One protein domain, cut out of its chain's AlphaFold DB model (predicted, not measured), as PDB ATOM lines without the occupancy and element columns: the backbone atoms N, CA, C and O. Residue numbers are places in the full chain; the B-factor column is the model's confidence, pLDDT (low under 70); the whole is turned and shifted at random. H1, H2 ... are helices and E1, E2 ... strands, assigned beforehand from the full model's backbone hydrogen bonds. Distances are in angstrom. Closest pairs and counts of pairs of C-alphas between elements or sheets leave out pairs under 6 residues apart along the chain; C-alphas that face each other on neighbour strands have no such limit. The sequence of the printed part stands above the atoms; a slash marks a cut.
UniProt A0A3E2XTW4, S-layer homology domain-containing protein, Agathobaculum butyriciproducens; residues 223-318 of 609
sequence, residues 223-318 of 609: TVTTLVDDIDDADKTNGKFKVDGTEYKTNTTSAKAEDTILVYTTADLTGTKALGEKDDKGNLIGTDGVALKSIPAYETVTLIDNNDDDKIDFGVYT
ATOM      1  N   THR A 223     116.537 107.371  89.358       95.31
ATOM      2  CA  THR A 223     115.769 106.130  89.513       95.31
ATOM      3  C   THR A 223     114.487 106.351  90.293       95.31
ATOM      4  O   THR A 223     114.444 107.125  91.250       95.31
ATOM      5  N   VAL A 224     113.428 105.657  89.882       94.69
ATOM      6  CA  VAL A 224     112.159 105.616  90.610       94.69
ATOM      7  C   VAL A 224     111.644 104.182  90.650       94.69
ATOM      8  O   VAL A 224     111.362 103.576  89.620       94.69
ATOM      9  N   THR A 225     111.544 103.631  91.858       96.06
ATOM     10  CA  THR A 225     110.964 102.308  92.107       96.06
ATOM     11  C   THR A 225     109.537 102.474  92.601       96.06
ATOM     12  O   THR A 225     109.314 103.134  93.613       96.06
ATOM     13  N   THR A 226     108.577 101.877  91.898       95.75
ATOM     14  CA  THR A 226     107.146 102.031  92.182       95.75
ATOM     15  C   THR A 226     106.349 100.808  91.746       95.75
ATOM     16  O   THR A 226     106.770 100.056  90.864       95.75
ATOM     17  N   LEU A 227     105.179 100.603  92.350       95.50
ATOM     18  CA  LEU A 227     104.175  99.696  91.804       95.50
ATOM     19  C   LEU A 227     103.683 100.258  90.467       95.50
ATOM     20  O   LEU A 227     103.500 101.470  90.346       95.50
ATOM     21  N   VAL A 228     103.459  99.402  89.469       94.19
ATOM     22  CA  VAL A 228     102.929  99.853  88.171       94.19
ATOM     23  C   VAL A 228     101.562 100.521  88.337       94.19
ATOM     24  O   VAL A 228     101.281 101.514  87.677       94.19
ATOM     25  N   ASP A 229     100.745 100.025  89.263       92.62
ATOM     26  CA  ASP A 229      99.444 100.601  89.614       92.62
ATOM     27  C   ASP A 229      99.507 102.015  90.227       92.62
ATOM     28  O   ASP A 229      98.524 102.751  90.146       92.62
ATOM     29  N   ASP A 230     100.650 102.401  90.807       92.19
ATOM     30  CA  ASP A 230     100.874 103.727  91.407       92.19
ATOM     31  C   ASP A 230     101.421 104.747  90.388       92.19
ATOM     32  O   ASP A 230     101.554 105.938  90.689       92.19
ATOM     33  N   ILE A 231     101.738 104.301  89.165       89.00
ATOM     34  CA  ILE A 231     102.122 105.184  88.060       89.00
ATOM     35  C   ILE A 231     100.847 105.853  87.546       89.00
ATOM     36  O   ILE A 231     100.075 105.277  86.783       89.00
ATOM     37  N   ASP A 232     100.620 107.080  88.010       71.12
ATOM     38  CA  ASP A 232      99.401 107.832  87.752       71.12
ATOM     39  C   ASP A 232      99.304 108.256  86.275       71.12
ATOM     40  O   ASP A 232     100.202 108.883  85.703       71.12
ATOM     41  N   ASP A 233      98.136 107.964  85.705       62.91
ATOM     42  CA  ASP A 233      97.647 108.281  84.360       62.91
ATOM     43  C   ASP A 233      97.503 109.796  84.082       62.91
ATOM     44  O   ASP A 233      97.063 110.196  82.994       62.91
ATOM     45  N   ALA A 234      97.828 110.659  85.049       50.91
ATOM     46  CA  ALA A 234      97.592 112.104  85.041       50.91
ATOM     47  C   ALA A 234      98.541 112.910  84.127       50.91
ATOM     48  O   ALA A 234      99.141 113.904  84.543       50.91
ATOM     49  N   ASP A 235      98.675 112.458  82.881       47.16
ATOM     50  CA  ASP A 235      98.356 113.214  81.670       47.16
ATOM     51  C   ASP A 235      98.582 112.269  80.476       47.16
ATOM     52  O   ASP A 235      99.718 111.975  80.117       47.16
ATOM     53  N   LYS A 236      97.524 111.838  79.772       49.28
ATOM     54  CA  LYS A 236      97.630 111.259  78.411       49.28
ATOM     55  C   LYS A 236      98.062 112.331  77.396       49.28
ATOM     56  O   LYS A 236      97.470 112.475  76.329       49.28
ATOM     57  N   THR A 237      99.064 113.122  77.751       59.06
ATOM     58  CA  THR A 237      99.826 113.985  76.872       59.06
ATOM     59  C   THR A 237     101.286 113.579  76.949       59.06
ATOM     60  O   THR A 237     101.727 112.749  77.738       59.06
ATOM     61  N   ASN A 238     102.015 114.064  75.974       70.00
ATOM     62  CA  ASN A 238     103.109 113.317  75.428       70.00
ATOM     63  C   ASN A 238     104.396 113.449  76.257       70.00
ATOM     64  O   ASN A 238     104.896 114.558  76.446       70.00
ATOM     65  N   GLY A 239     104.977 112.318  76.659       78.06
ATOM     66  CA  GLY A 239     106.346 112.273  77.163       78.06
ATOM     67  C   GLY A 239     106.573 112.368  78.664       78.06
ATOM     68  O   GLY A 239     107.726 112.532  79.063       78.06
ATOM     69  N   LYS A 240     105.529 112.301  79.494       87.19
ATOM     70  CA  LYS A 240     105.628 112.465  80.953       87.19
ATOM     71  C   LYS A 240     104.732 111.485  81.703       87.19
ATOM     72  O   LYS A 240     103.781 110.967  81.127       87.19
ATOM     73  N   PHE A 241     105.037 111.260  82.977       88.38
ATOM     74  CA  PHE A 241     104.215 110.484  83.911       88.38
ATOM     75  C   PHE A 241     104.456 110.958  85.352       88.38
ATOM     76  O   PHE A 241     105.387 111.731  85.598       88.38
ATOM     77  N   LYS A 242     103.621 110.524  86.303       89.81
ATOM     78  CA  LYS A 242     103.781 110.858  87.725       89.81
ATOM     79  C   LYS A 242     103.824 109.614  88.597       89.81
ATOM     80  O   LYS A 242     103.125 108.644  88.332       89.81
ATOM     81  N   VAL A 243     104.615 109.691  89.658       90.38
ATOM     82  CA  VAL A 243     104.660 108.706  90.746       90.38
ATOM     83  C   VAL A 243     104.578 109.488  92.047       90.38
ATOM     84  O   VAL A 243     105.352 110.426  92.244       90.38
ATOM     85  N   ASP A 244     103.597 109.176  92.895       86.56
ATOM     86  CA  ASP A 244     103.362 109.866  94.174       86.56
ATOM     87  C   ASP A 244     103.332 111.407  94.062       86.56
ATOM     88  O   ASP A 244     103.814 112.144  94.923       86.56
ATOM     89  N   GLY A 245     102.783 111.921  92.955       86.19
ATOM     90  CA  GLY A 245     102.701 113.355  92.661       86.19
ATOM     91  C   GLY A 245     103.989 114.000  92.127       86.19
ATOM     92  O   GLY A 245     103.951 115.166  91.731       86.19
ATOM     93  N   THR A 246     105.099 113.262  92.055       91.06
ATOM     94  CA  THR A 246     106.353 113.708  91.428       91.06
ATOM     95  C   THR A 246     106.308 113.438  89.925       91.06
ATOM     96  O   THR A 246     105.990 112.328  89.510       91.06
ATOM     97  N   GLU A 247     106.591 114.452  89.101       91.12
ATOM     98  CA  GLU A 247     106.590 114.345  87.633       91.12
ATOM     99  C   GLU A 247     107.952 113.890  87.100       91.12
ATOM    100  O   GLU A 247     108.986 114.452  87.455       91.12
ATOM    101  N   TYR A 248     107.914 112.941  86.169       90.81
ATOM    102  CA  TYR A 248     109.064 112.418  85.441       90.81
ATOM    103  C   TYR A 248     108.856 112.586  83.934       90.81
ATOM    104  O   TYR A 248     107.724 112.611  83.434       90.81
ATOM    105  N   LYS A 249     109.957 112.711  83.193       90.19
ATOM    106  CA  LYS A 249     109.962 112.861  81.732       90.19
ATOM    107  C   LYS A 249     110.490 111.594  81.067       90.19
ATOM    108  O   LYS A 249     111.142 110.771  81.696       90.19
ATOM    109  N   THR A 250     110.219 111.465  79.778       88.19
ATOM    110  CA  THR A 250     110.730 110.402  78.904       88.19
ATOM    111  C   THR A 250     111.364 111.019  77.657       88.19
ATOM    112  O   THR A 250     111.198 112.215  77.389       88.19
ATOM    113  N   ASN A 251     112.059 110.207  76.863       83.12
ATOM    114  CA  ASN A 251     112.685 110.651  75.614       83.12
ATOM    115  C   ASN A 251     111.696 110.973  74.477       83.12
ATOM    116  O   ASN A 251     112.027 111.714  73.546       83.12
ATOM    117  N   THR A 252     110.442 110.521  74.577       80.88
ATOM    118  CA  THR A 252     109.381 110.939  73.656       80.88
ATOM    119  C   THR A 252     108.718 112.232  74.124       80.88
ATOM    120  O   THR A 252     108.582 112.490  75.310       80.88
ATOM    121  N   THR A 253     108.270 113.056  73.178       78.75
ATOM    122  CA  THR A 253     107.448 114.258  73.426       78.75
ATOM    123  C   THR A 253     106.144 114.223  72.638       78.75
ATOM    124  O   THR A 253     105.403 115.205  72.619       78.75
ATOM    125  N   SER A 254     105.844 113.095  71.974       80.50
ATOM    126  CA  SER A 254     104.623 112.904  71.171       80.50
ATOM    127  C   SER A 254     103.798 111.657  71.519       80.50
ATOM    128  O   SER A 254     102.694 111.514  71.005       80.50
ATOM    129  N   ALA A 255     104.324 110.748  72.342       83.38
ATOM    130  CA  ALA A 255     103.657 109.506  72.729       83.38
ATOM    131  C   ALA A 255     103.562 109.389  74.251       83.38
ATOM    132  O   ALA A 255     104.260 110.093  74.985       83.38
ATOM    133  N   LYS A 256     102.676 108.515  74.727       85.19
ATOM    134  CA  LYS A 256     102.537 108.260  76.157       85.19
ATOM    135  C   LYS A 256     103.710 107.440  76.676       85.19
ATOM    136  O   LYS A 256     104.172 106.530  75.991       85.19
ATOM    137  N   ALA A 257     104.110 107.705  77.915       85.25
ATOM    138  CA  ALA A 257     105.174 106.969  78.588       85.25
ATOM    139  C   ALA A 257     104.902 105.452  78.628       85.25
ATOM    140  O   ALA A 257     105.794 104.664  78.322       85.25
ATOM    141  N   GLU A 258     103.655 105.048  78.901       86.69
ATOM    142  CA  GLU A 258     103.230 103.639  78.975       86.69
ATOM    143  C   GLU A 258     103.448 102.847  77.668       86.69
ATOM    144  O   GLU A 258     103.613 101.625  77.692       86.69
ATOM    145  N   ASP A 259     103.455 103.547  76.528       86.19
ATOM    146  CA  ASP A 259     103.614 102.971  75.193       86.19
ATOM    147  C   ASP A 259     105.080 102.903  74.750       86.19
ATOM    148  O   ASP A 259     105.413 102.098  73.880       86.19
ATOM    149  N   THR A 260     105.941 103.765  75.299       83.81
ATOM    150  CA  THR A 260     107.316 103.953  74.809       83.81
ATOM    151  C   THR A 260     108.396 103.495  75.769       83.81
ATOM    152  O   THR A 260     109.473 103.132  75.306       83.81
ATOM    153  N   ILE A 261     108.149 103.521  77.083       89.00
ATOM    154  CA  ILE A 261     109.107 102.986  78.050       89.00
ATOM    155  C   ILE A 261     109.149 101.472  77.862       89.00
ATOM    156  O   ILE A 261     108.152 100.777  78.078       89.00
ATOM    157  N   LEU A 262     110.315 100.975  77.454       91.50
ATOM    158  CA  LEU A 262     110.593  99.548  77.399       91.50
ATOM    159  C   LEU A 262     111.038  99.075  78.778       91.50
ATOM    160  O   LEU A 262     111.911  99.671  79.405       91.50
ATOM    161  N   VAL A 263     110.432  97.992  79.240       94.50
ATOM    162  CA  VAL A 263     110.703  97.368  80.525       94.50
ATOM    163  C   VAL A 263     111.327  95.997  80.285       94.50
ATOM    164  O   VAL A 263     110.837  95.196  79.483       94.50
ATOM    165  N   TYR A 264     112.424  95.741  80.985       95.38
ATOM    166  CA  TYR A 264     113.216  94.519  80.924       95.38
ATOM    167  C   TYR A 264     113.067  93.742  82.231       95.38
ATOM    168  O   TYR A 264     112.789  94.314  83.282       95.38
ATOM    169  N   THR A 265     113.240  92.426  82.196       95.50
ATOM    170  CA  THR A 265     113.308  91.652  83.441       95.50
ATOM    171  C   THR A 265     114.670  91.852  84.112       95.50
ATOM    172  O   THR A 265     115.629  92.262  83.464       95.50
ATOM    173  N   THR A 266     114.802  91.493  85.390       94.81
ATOM    174  CA  THR A 266     116.100  91.456  86.098       94.81
ATOM    175  C   THR A 266     117.023  90.307  85.677       94.81
ATOM    176  O   THR A 266     117.977  89.985  86.384       94.81
ATOM    177  N   ALA A 267     116.751  89.671  84.534       93.75
ATOM    178  CA  ALA A 267     117.708  88.774  83.901       93.75
ATOM    179  C   ALA A 267     118.949  89.555  83.421       93.75
ATOM    180  O   ALA A 267     118.980  90.786  83.440       93.75
ATOM    181  N   ASP A 268     119.976  88.832  82.976       94.19
ATOM    182  CA  ASP A 268     121.199  89.424  82.425       94.19
ATOM    183  C   ASP A 268     120.878  90.406  81.278       94.19
ATOM    184  O   ASP A 268     120.375  90.010  80.223       94.19
ATOM    185  N   LEU A 269     121.175  91.694  81.489       93.88
ATOM    186  CA  LEU A 269     120.942  92.762  80.516       93.88
ATOM    187  C   LEU A 269     122.068  92.871  79.479       93.88
ATOM    188  O   LEU A 269     122.004  93.719  78.583       93.88
ATOM    189  N   THR A 270     123.114  92.049  79.577       91.69
ATOM    190  CA  THR A 270     124.251  92.070  78.656       91.69
ATOM    191  C   THR A 270     123.778  91.862  77.220       91.69
ATOM    192  O   THR A 270     123.128  90.876  76.885       91.69
ATOM    193  N   GLY A 271     124.125  92.807  76.344       87.75
ATOM    194  CA  GLY A 271     123.751  92.760  74.929       87.75
ATOM    195  C   GLY A 271     122.296  93.136  74.635       87.75
ATOM    196  O   GLY A 271     121.937  93.221  73.461       87.75
ATOM    197  N   THR A 272     121.476  93.408  75.654       90.94
ATOM    198  CA  THR A 272     120.129  93.952  75.454       90.94
ATOM    199  C   THR A 272     120.192  95.408  75.005       90.94
ATOM    200  O   THR A 272     121.160  96.134  75.255       90.94
ATOM    201  N   LYS A 273     119.114  95.871  74.365       87.06
ATOM    202  CA  LYS A 273     118.993  97.271  73.951       87.06
ATOM    203  C   LYS A 273     118.838  98.259  75.103       87.06
ATOM    204  O   LYS A 273     119.129  99.420  74.866       87.06
ATOM    205  N   ALA A 274     118.519  97.815  76.324       86.56
ATOM    206  CA  ALA A 274     118.541  98.667  77.519       86.56
ATOM    207  C   ALA A 274     119.902  99.358  77.715       86.56
ATOM    208  O   ALA A 274     119.975 100.479  78.201       86.56
ATOM    209  N   LEU A 275     120.978  98.680  77.298       86.62
ATOM    210  CA  LEU A 275     122.366  99.131  77.429       86.62
ATOM    211  C   LEU A 275     123.022  99.425  76.068       86.62
ATOM    212  O   LEU A 275     124.250  99.483  75.966       86.62
ATOM    213  N   GLY A 276     122.211  99.508  75.011       76.56
ATOM    214  CA  GLY A 276     122.651  99.665  73.628       76.56
ATOM    215  C   GLY A 276     122.687 101.119  73.153       76.56
ATOM    216  O   GLY A 276     122.465 102.057  73.911       76.56
ATOM    217  N   GLU A 277     122.964 101.299  71.861       70.00
ATOM    218  CA  GLU A 277     122.953 102.617  71.219       70.00
ATOM    219  C   GLU A 277     121.540 103.226  71.215       70.00
ATOM    220  O   GLU A 277     120.563 102.576  70.821       70.00
ATOM    221  N   LYS A 278     121.460 104.487  71.645       77.00
ATOM    222  CA  LYS A 278     120.272 105.343  71.572       77.00
ATOM    223  C   LYS A 278     120.212 106.033  70.202       77.00
ATOM    224  O   LYS A 278     121.246 106.228  69.561       77.00
ATOM    225  N   ASP A 279     119.017 106.405  69.746       77.19
ATOM    226  CA  ASP A 279     118.874 107.272  68.569       77.19
ATOM    227  C   ASP A 279     119.340 108.708  68.862       77.19
ATOM    228  O   ASP A 279     119.609 109.079  70.006       77.19
ATOM    229  N   ASP A 280     119.384 109.554  67.827       77.06
ATOM    230  CA  ASP A 280     119.751 110.976  67.947       77.06
ATOM    231  C   ASP A 280     118.825 111.779  68.891       77.06
ATOM    232  O   ASP A 280     119.069 112.956  69.160       77.06
ATOM    233  N   LYS A 281     117.727 111.176  69.365       72.25
ATOM    234  CA  LYS A 281     116.747 111.758  70.288       72.25
ATOM    235  C   LYS A 281     116.802 111.122  71.685       72.25
ATOM    236  O   LYS A 281     115.961 111.472  72.509       72.25
ATOM    237  N   GLY A 282     117.753 110.224  71.949       73.81
ATOM    238  CA  GLY A 282     117.915 109.536  73.232       73.81
ATOM    239  C   GLY A 282     117.021 108.305  73.422       73.81
ATOM    240  O   GLY A 282     117.081 107.671  74.466       73.81
ATOM    241  N   ASN A 283     116.205 107.913  72.437       75.00
ATOM    242  CA  ASN A 283     115.347 106.733  72.575       75.00
ATOM    243  C   ASN A 283     116.142 105.444  72.370       75.00
ATOM    244  O   ASN A 283     116.979 105.348  71.470       75.00
ATOM    245  N   LEU A 284     115.798 104.407  73.133       76.31
ATOM    246  CA  LEU A 284     116.279 103.054  72.873       76.31
ATOM    247  C   LEU A 284     115.755 102.547  71.521       76.31
ATOM    248  O   LEU A 284     114.553 102.555  71.257       76.31
ATOM    249  N   ILE A 285     116.655 102.058  70.668       66.19
ATOM    250  CA  ILE A 285     116.306 101.466  69.371       66.19
ATOM    251  C   ILE A 285     116.222  99.939  69.546       66.19
ATOM    252  O   ILE A 285     117.237  99.243  69.459       66.19
ATOM    253  N   GLY A 286     115.034  99.381  69.816       67.69
ATOM    254  CA  GLY A 286     114.905  97.931  70.025       67.69
ATOM    255  C   GLY A 286     113.509  97.398  70.341       67.69
ATOM    256  O   GLY A 286     112.597  98.159  70.639       67.69
ATOM    257  N   THR A 287     113.366  96.068  70.292       69.69
ATOM    258  CA  THR A 287     112.126  95.324  70.610       69.69
ATOM    259  C   THR A 287     112.301  94.294  71.731       69.69
ATOM    260  O   THR A 287     111.391  93.512  71.980       69.69
ATOM    261  N   ASP A 288     113.474  94.241  72.372       83.81
ATOM    262  CA  ASP A 288     113.817  93.187  73.343       83.81
ATOM    263  C   ASP A 288     113.143  93.387  74.716       83.81
ATOM    264  O   ASP A 288     113.065  92.450  75.505       83.81
ATOM    265  N   GLY A 289     112.665  94.603  75.003       88.19
ATOM    266  CA  GLY A 289     111.842  94.913  76.173       88.19
ATOM    267  C   GLY A 289     110.354  94.947  75.824       88.19
ATOM    268  O   GLY A 289     109.976  95.032  74.653       88.19
ATOM    269  N   VAL A 290     109.495  94.918  76.840       92.50
ATOM    270  CA  VAL A 290     108.040  95.059  76.671       92.50
ATOM    271  C   VAL A 290     107.595  96.459  77.078       92.50
ATOM    272  O   VAL A 290     108.180  97.057  77.971       92.50
ATOM    273  N   ALA A 291     106.565  97.002  76.431       92.06
ATOM    274  CA  ALA A 291     106.028  98.303  76.825       92.06
ATOM    275  C   ALA A 291     105.518  98.265  78.277       92.06
ATOM    276  O   ALA A 291     104.923  97.268  78.689       92.06
ATOM    277  N   LEU A 292     105.702  99.356  79.022       91.69
ATOM    278  CA  LEU A 292     105.277  99.474  80.421       91.69
ATOM    279  C   LEU A 292     103.797  99.107  80.635       91.69
ATOM    280  O   LEU A 292     103.487  98.403  81.588       91.69
ATOM    281  N   LYS A 293     102.897  99.476  79.713       90.94
ATOM    282  CA  LYS A 293     101.468  99.091  79.768       90.94
ATOM    283  C   LYS A 293     101.202  97.581  79.773       90.94
ATOM    284  O   LYS A 293     100.102  97.149  80.104       90.94
ATOM    285  N   SER A 294     102.167  96.785  79.314       93.50
ATOM    286  CA  SER A 294     102.075  95.324  79.264       93.50
ATOM    287  C   SER A 294     102.589  94.669  80.547       93.50
ATOM    288  O   SER A 294     102.463  93.454  80.691       93.50
ATOM    289  N   ILE A 295     103.188  95.443  81.455       95.12
ATOM    290  CA  ILE A 295     103.592  94.955  82.769       95.12
ATOM    291  C   ILE A 295     102.351  94.904  83.667       95.12
ATOM    292  O   ILE A 295     101.603  95.883  83.725       95.12
ATOM    293  N   PRO A 296     102.098  93.785  84.366       94.50
ATOM    294  CA  PRO A 296     100.951  93.691  85.257       94.50
ATOM    295  C   PRO A 296     100.975  94.760  86.356       94.50
ATOM    296  O   PRO A 296     102.010  95.016  86.963       94.50
ATOM    297  N   ALA A 297      99.810  95.327  86.672       94.50
ATOM    298  CA  ALA A 297      99.674  96.409  87.655       94.50
ATOM    299  C   ALA A 297     100.192  96.044  89.064       94.50
ATOM    300  O   ALA A 297     100.600  96.914  89.824       94.50
ATOM    301  N   TYR A 298     100.202  94.751  89.405       95.44
ATOM    302  CA  TYR A 298     100.688  94.240  90.689       95.44
ATOM    303  C   TYR A 298     102.219  94.118  90.792       95.44
ATOM    304  O   TYR A 298     102.727  93.799  91.871       95.44
ATOM    305  N   GLU A 299     102.950  94.326  89.694       96.75
ATOM    306  CA  GLU A 299     104.412  94.249  89.656       96.75
ATOM    307  C   GLU A 299     105.063  95.573  90.062       96.75
ATOM    308  O   GLU A 299     104.545  96.664  89.809       96.75
ATOM    309  N   THR A 300     106.242  95.476  90.673       96.50
ATOM    310  CA  THR A 300     107.075  96.632  91.015       96.50
ATOM    311  C   THR A 300     108.138  96.830  89.945       96.50
ATOM    312  O   THR A 300     108.895  95.908  89.642       96.50
ATOM    313  N   VAL A 301     108.224  98.041  89.404       97.12
ATOM    314  CA  VAL A 301     109.208  98.426  88.389       97.12
ATOM    315  C   VAL A 301     110.164  99.472  88.951       97.12
ATOM    316  O   VAL A 301     109.760 100.362  89.697       97.12
ATOM    317  N   THR A 302     111.433  99.383  88.567       97.12
ATOM    318  CA  THR A 302     112.428 100.445  88.743       97.12
ATOM    319  C   THR A 302     112.665 101.096  87.391       97.12
ATOM    320  O   THR A 302     113.230 100.475  86.494       97.12
ATOM    321  N   LEU A 303     112.206 102.332  87.230       95.06
ATOM    322  CA  LEU A 303     112.446 103.156  86.049       95.06
ATOM    323  C   LEU A 303     113.780 103.886  86.210       95.06
ATOM    324  O   LEU A 303     114.086 104.364  87.304       95.06
ATOM    325  N   ILE A 304     114.566 103.937  85.138       94.25
ATOM    326  CA  ILE A 304     115.972 104.341  85.163       94.25
ATOM    327  C   ILE A 304     116.246 105.336  84.028       94.25
ATOM    328  O   ILE A 304     115.928 105.068  82.870       94.25
ATOM    329  N   ASP A 305     116.850 106.463  84.385       92.06
ATOM    330  CA  ASP A 305     117.741 107.290  83.561       92.06
ATOM    331  C   ASP A 305     119.170 106.938  83.986       92.06
ATOM    332  O   ASP A 305     119.453 106.892  85.189       92.06
ATOM    333  N   ASN A 306     120.054 106.651  83.034       85.56
ATOM    334  CA  ASN A 306     121.458 106.359  83.325       85.56
ATOM    335  C   ASN A 306     122.449 107.240  82.554       85.56
ATOM    336  O   ASN A 306     123.634 106.898  82.469       85.56
ATOM    337  N   ASN A 307     121.987 108.346  81.970       82.62
ATOM    338  CA  ASN A 307     122.799 109.248  81.158       82.62
ATOM    339  C   ASN A 307     122.648 110.733  81.513       82.62
ATOM    340  O   ASN A 307     123.165 111.553  80.749       82.62
ATOM    341  N   ASP A 308     122.029 111.059  82.650       86.56
ATOM    342  CA  ASP A 308     121.951 112.418  83.207       86.56
ATOM    343  C   ASP A 308     121.218 113.408  82.279       86.56
ATOM    344  O   ASP A 308     121.630 114.559  82.114       86.56
ATOM    345  N   ASP A 309     120.157 112.955  81.596       87.06
ATOM    346  CA  ASP A 309     119.327 113.823  80.743       87.06
ATOM    347  C   ASP A 309     117.954 114.178  81.347       87.06
ATOM    348  O   ASP A 309     117.137 114.859  80.704       87.06
ATOM    349  N   ASP A 310     117.756 113.788  82.611       89.50
ATOM    350  CA  ASP A 310     116.550 113.936  83.425       89.50
ATOM    351  C   ASP A 310     115.319 113.256  82.799       89.50
ATOM    352  O   ASP A 310     114.172 113.704  82.985       89.50
ATOM    353  N   LYS A 311     115.525 112.196  82.009       90.50
ATOM    354  CA  LYS A 311     114.451 111.438  81.364       90.50
ATOM    355  C   LYS A 311     114.663 109.947  81.525       90.50
ATOM    356  O   LYS A 311     115.720 109.388  81.281       90.50
ATOM    357  N   ILE A 312     113.568 109.271  81.839       91.50
ATOM    358  CA  ILE A 312     113.554 107.819  81.925       91.50
ATOM    359  C   ILE A 312     113.823 107.201  80.554       91.50
ATOM    360  O   ILE A 312     113.110 107.472  79.576       91.50
ATOM    361  N   ASP A 313     114.804 106.307  80.538       88.38
ATOM    362  CA  ASP A 313     115.227 105.536  79.378       88.38
ATOM    363  C   ASP A 313     114.488 104.202  79.274       88.38
ATOM    364  O   ASP A 313     113.989 103.836  78.206       88.38
ATOM    365  N   PHE A 314     114.424 103.463  80.383       92.75
ATOM    366  CA  PHE A 314     113.812 102.137  80.465       92.75
ATOM    367  C   PHE A 314     113.374 101.802  81.891       92.75
ATOM    368  O   PHE A 314     113.626 102.547  82.836       92.75
ATOM    369  N   GLY A 315     112.702 100.663  82.045       94.75
ATOM    370  CA  GLY A 315     112.413 100.062  83.342       94.75
ATOM    371  C   GLY A 315     113.031  98.679  83.497       94.75
ATOM    372  O   GLY A 315     113.271  97.977  82.515       94.75
ATOM    373  N   VAL A 316     113.225  98.256  84.742       97.06
ATOM    374  CA  VAL A 316     113.530  96.869  85.107       97.06
ATOM    375  C   VAL A 316     112.545  96.367  86.156       97.06
ATOM    376  O   VAL A 316     112.159  97.119  87.048       97.06
ATOM    377  N   TYR A 317     112.134  95.105  86.068       96.94
ATOM    378  CA  TYR A 317     111.276  94.471  87.074       96.94
ATOM    379  C   TYR A 317     111.648  93.003  87.290       96.94
ATOM    380  O   TYR A 317     112.211  92.347  86.411       96.94
ATOM    381  N   THR A 318     111.328  92.482  88.470       96.69
ATOM    382  CA  THR A 318     111.550  91.076  88.815       96.69
ATOM    383  C   THR A 318     110.211  90.346  88.783       96.69
ATOM    384  O   THR A 318     109.460  90.456  89.750       96.69
TER     385      THR A 318
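Overview. This is residues 223 to 318 of the 609 residues of the protein "S-layer homology domain-containing protein" of Agathobaculum butyriciproducens (UniProt A0A3E2XTW4). With little regular structure, a small, strongly twisted sheet E1 E5 E6 E4 has the hairpin E2 and E3 towards one end and residues 266 to 283 looping at the other. Of 96 printed residues, 32 are in named elements, mostly strand, in the order E1 E2 E3 H1 E4 E5 E6; the sheet is mixed. The whole is compact, radius of gyration of the C-alphas 12.2 A, spanning 33 by 29 by 21 A.

Arrangement. E5, residues 300 to 305, is antiparallel to E1, residues 223 to 227, with N 226 and O 301 2.9 A apart, and to E6, residues 314 to 317, with N 302 and O 316 2.8 A apart. E6 is parallel to E4, residues 262 to 265; N 315 and O 262 are 2.9 A apart. E2, residues 240 to 243, and E3, residues 246 to 250, form a hairpin; N 241 and O 248 are 3.0 A apart. H1, residues 257 to 260, is not on the larger sheet and too short for O i to N i+4 pairs.

Along the chain. E5 is 16.8 A long; C-alpha 223 is at (115.769, 106.130, 89.513), C-alpha 317 at (111.276, 94.471, 87.074).

Size, cuts and confidence. The printed part has no cut. The links E1 to E2 and E4 to E5 are long. Residues 233 to 237 and 285 to 287 have pLDDT under 70.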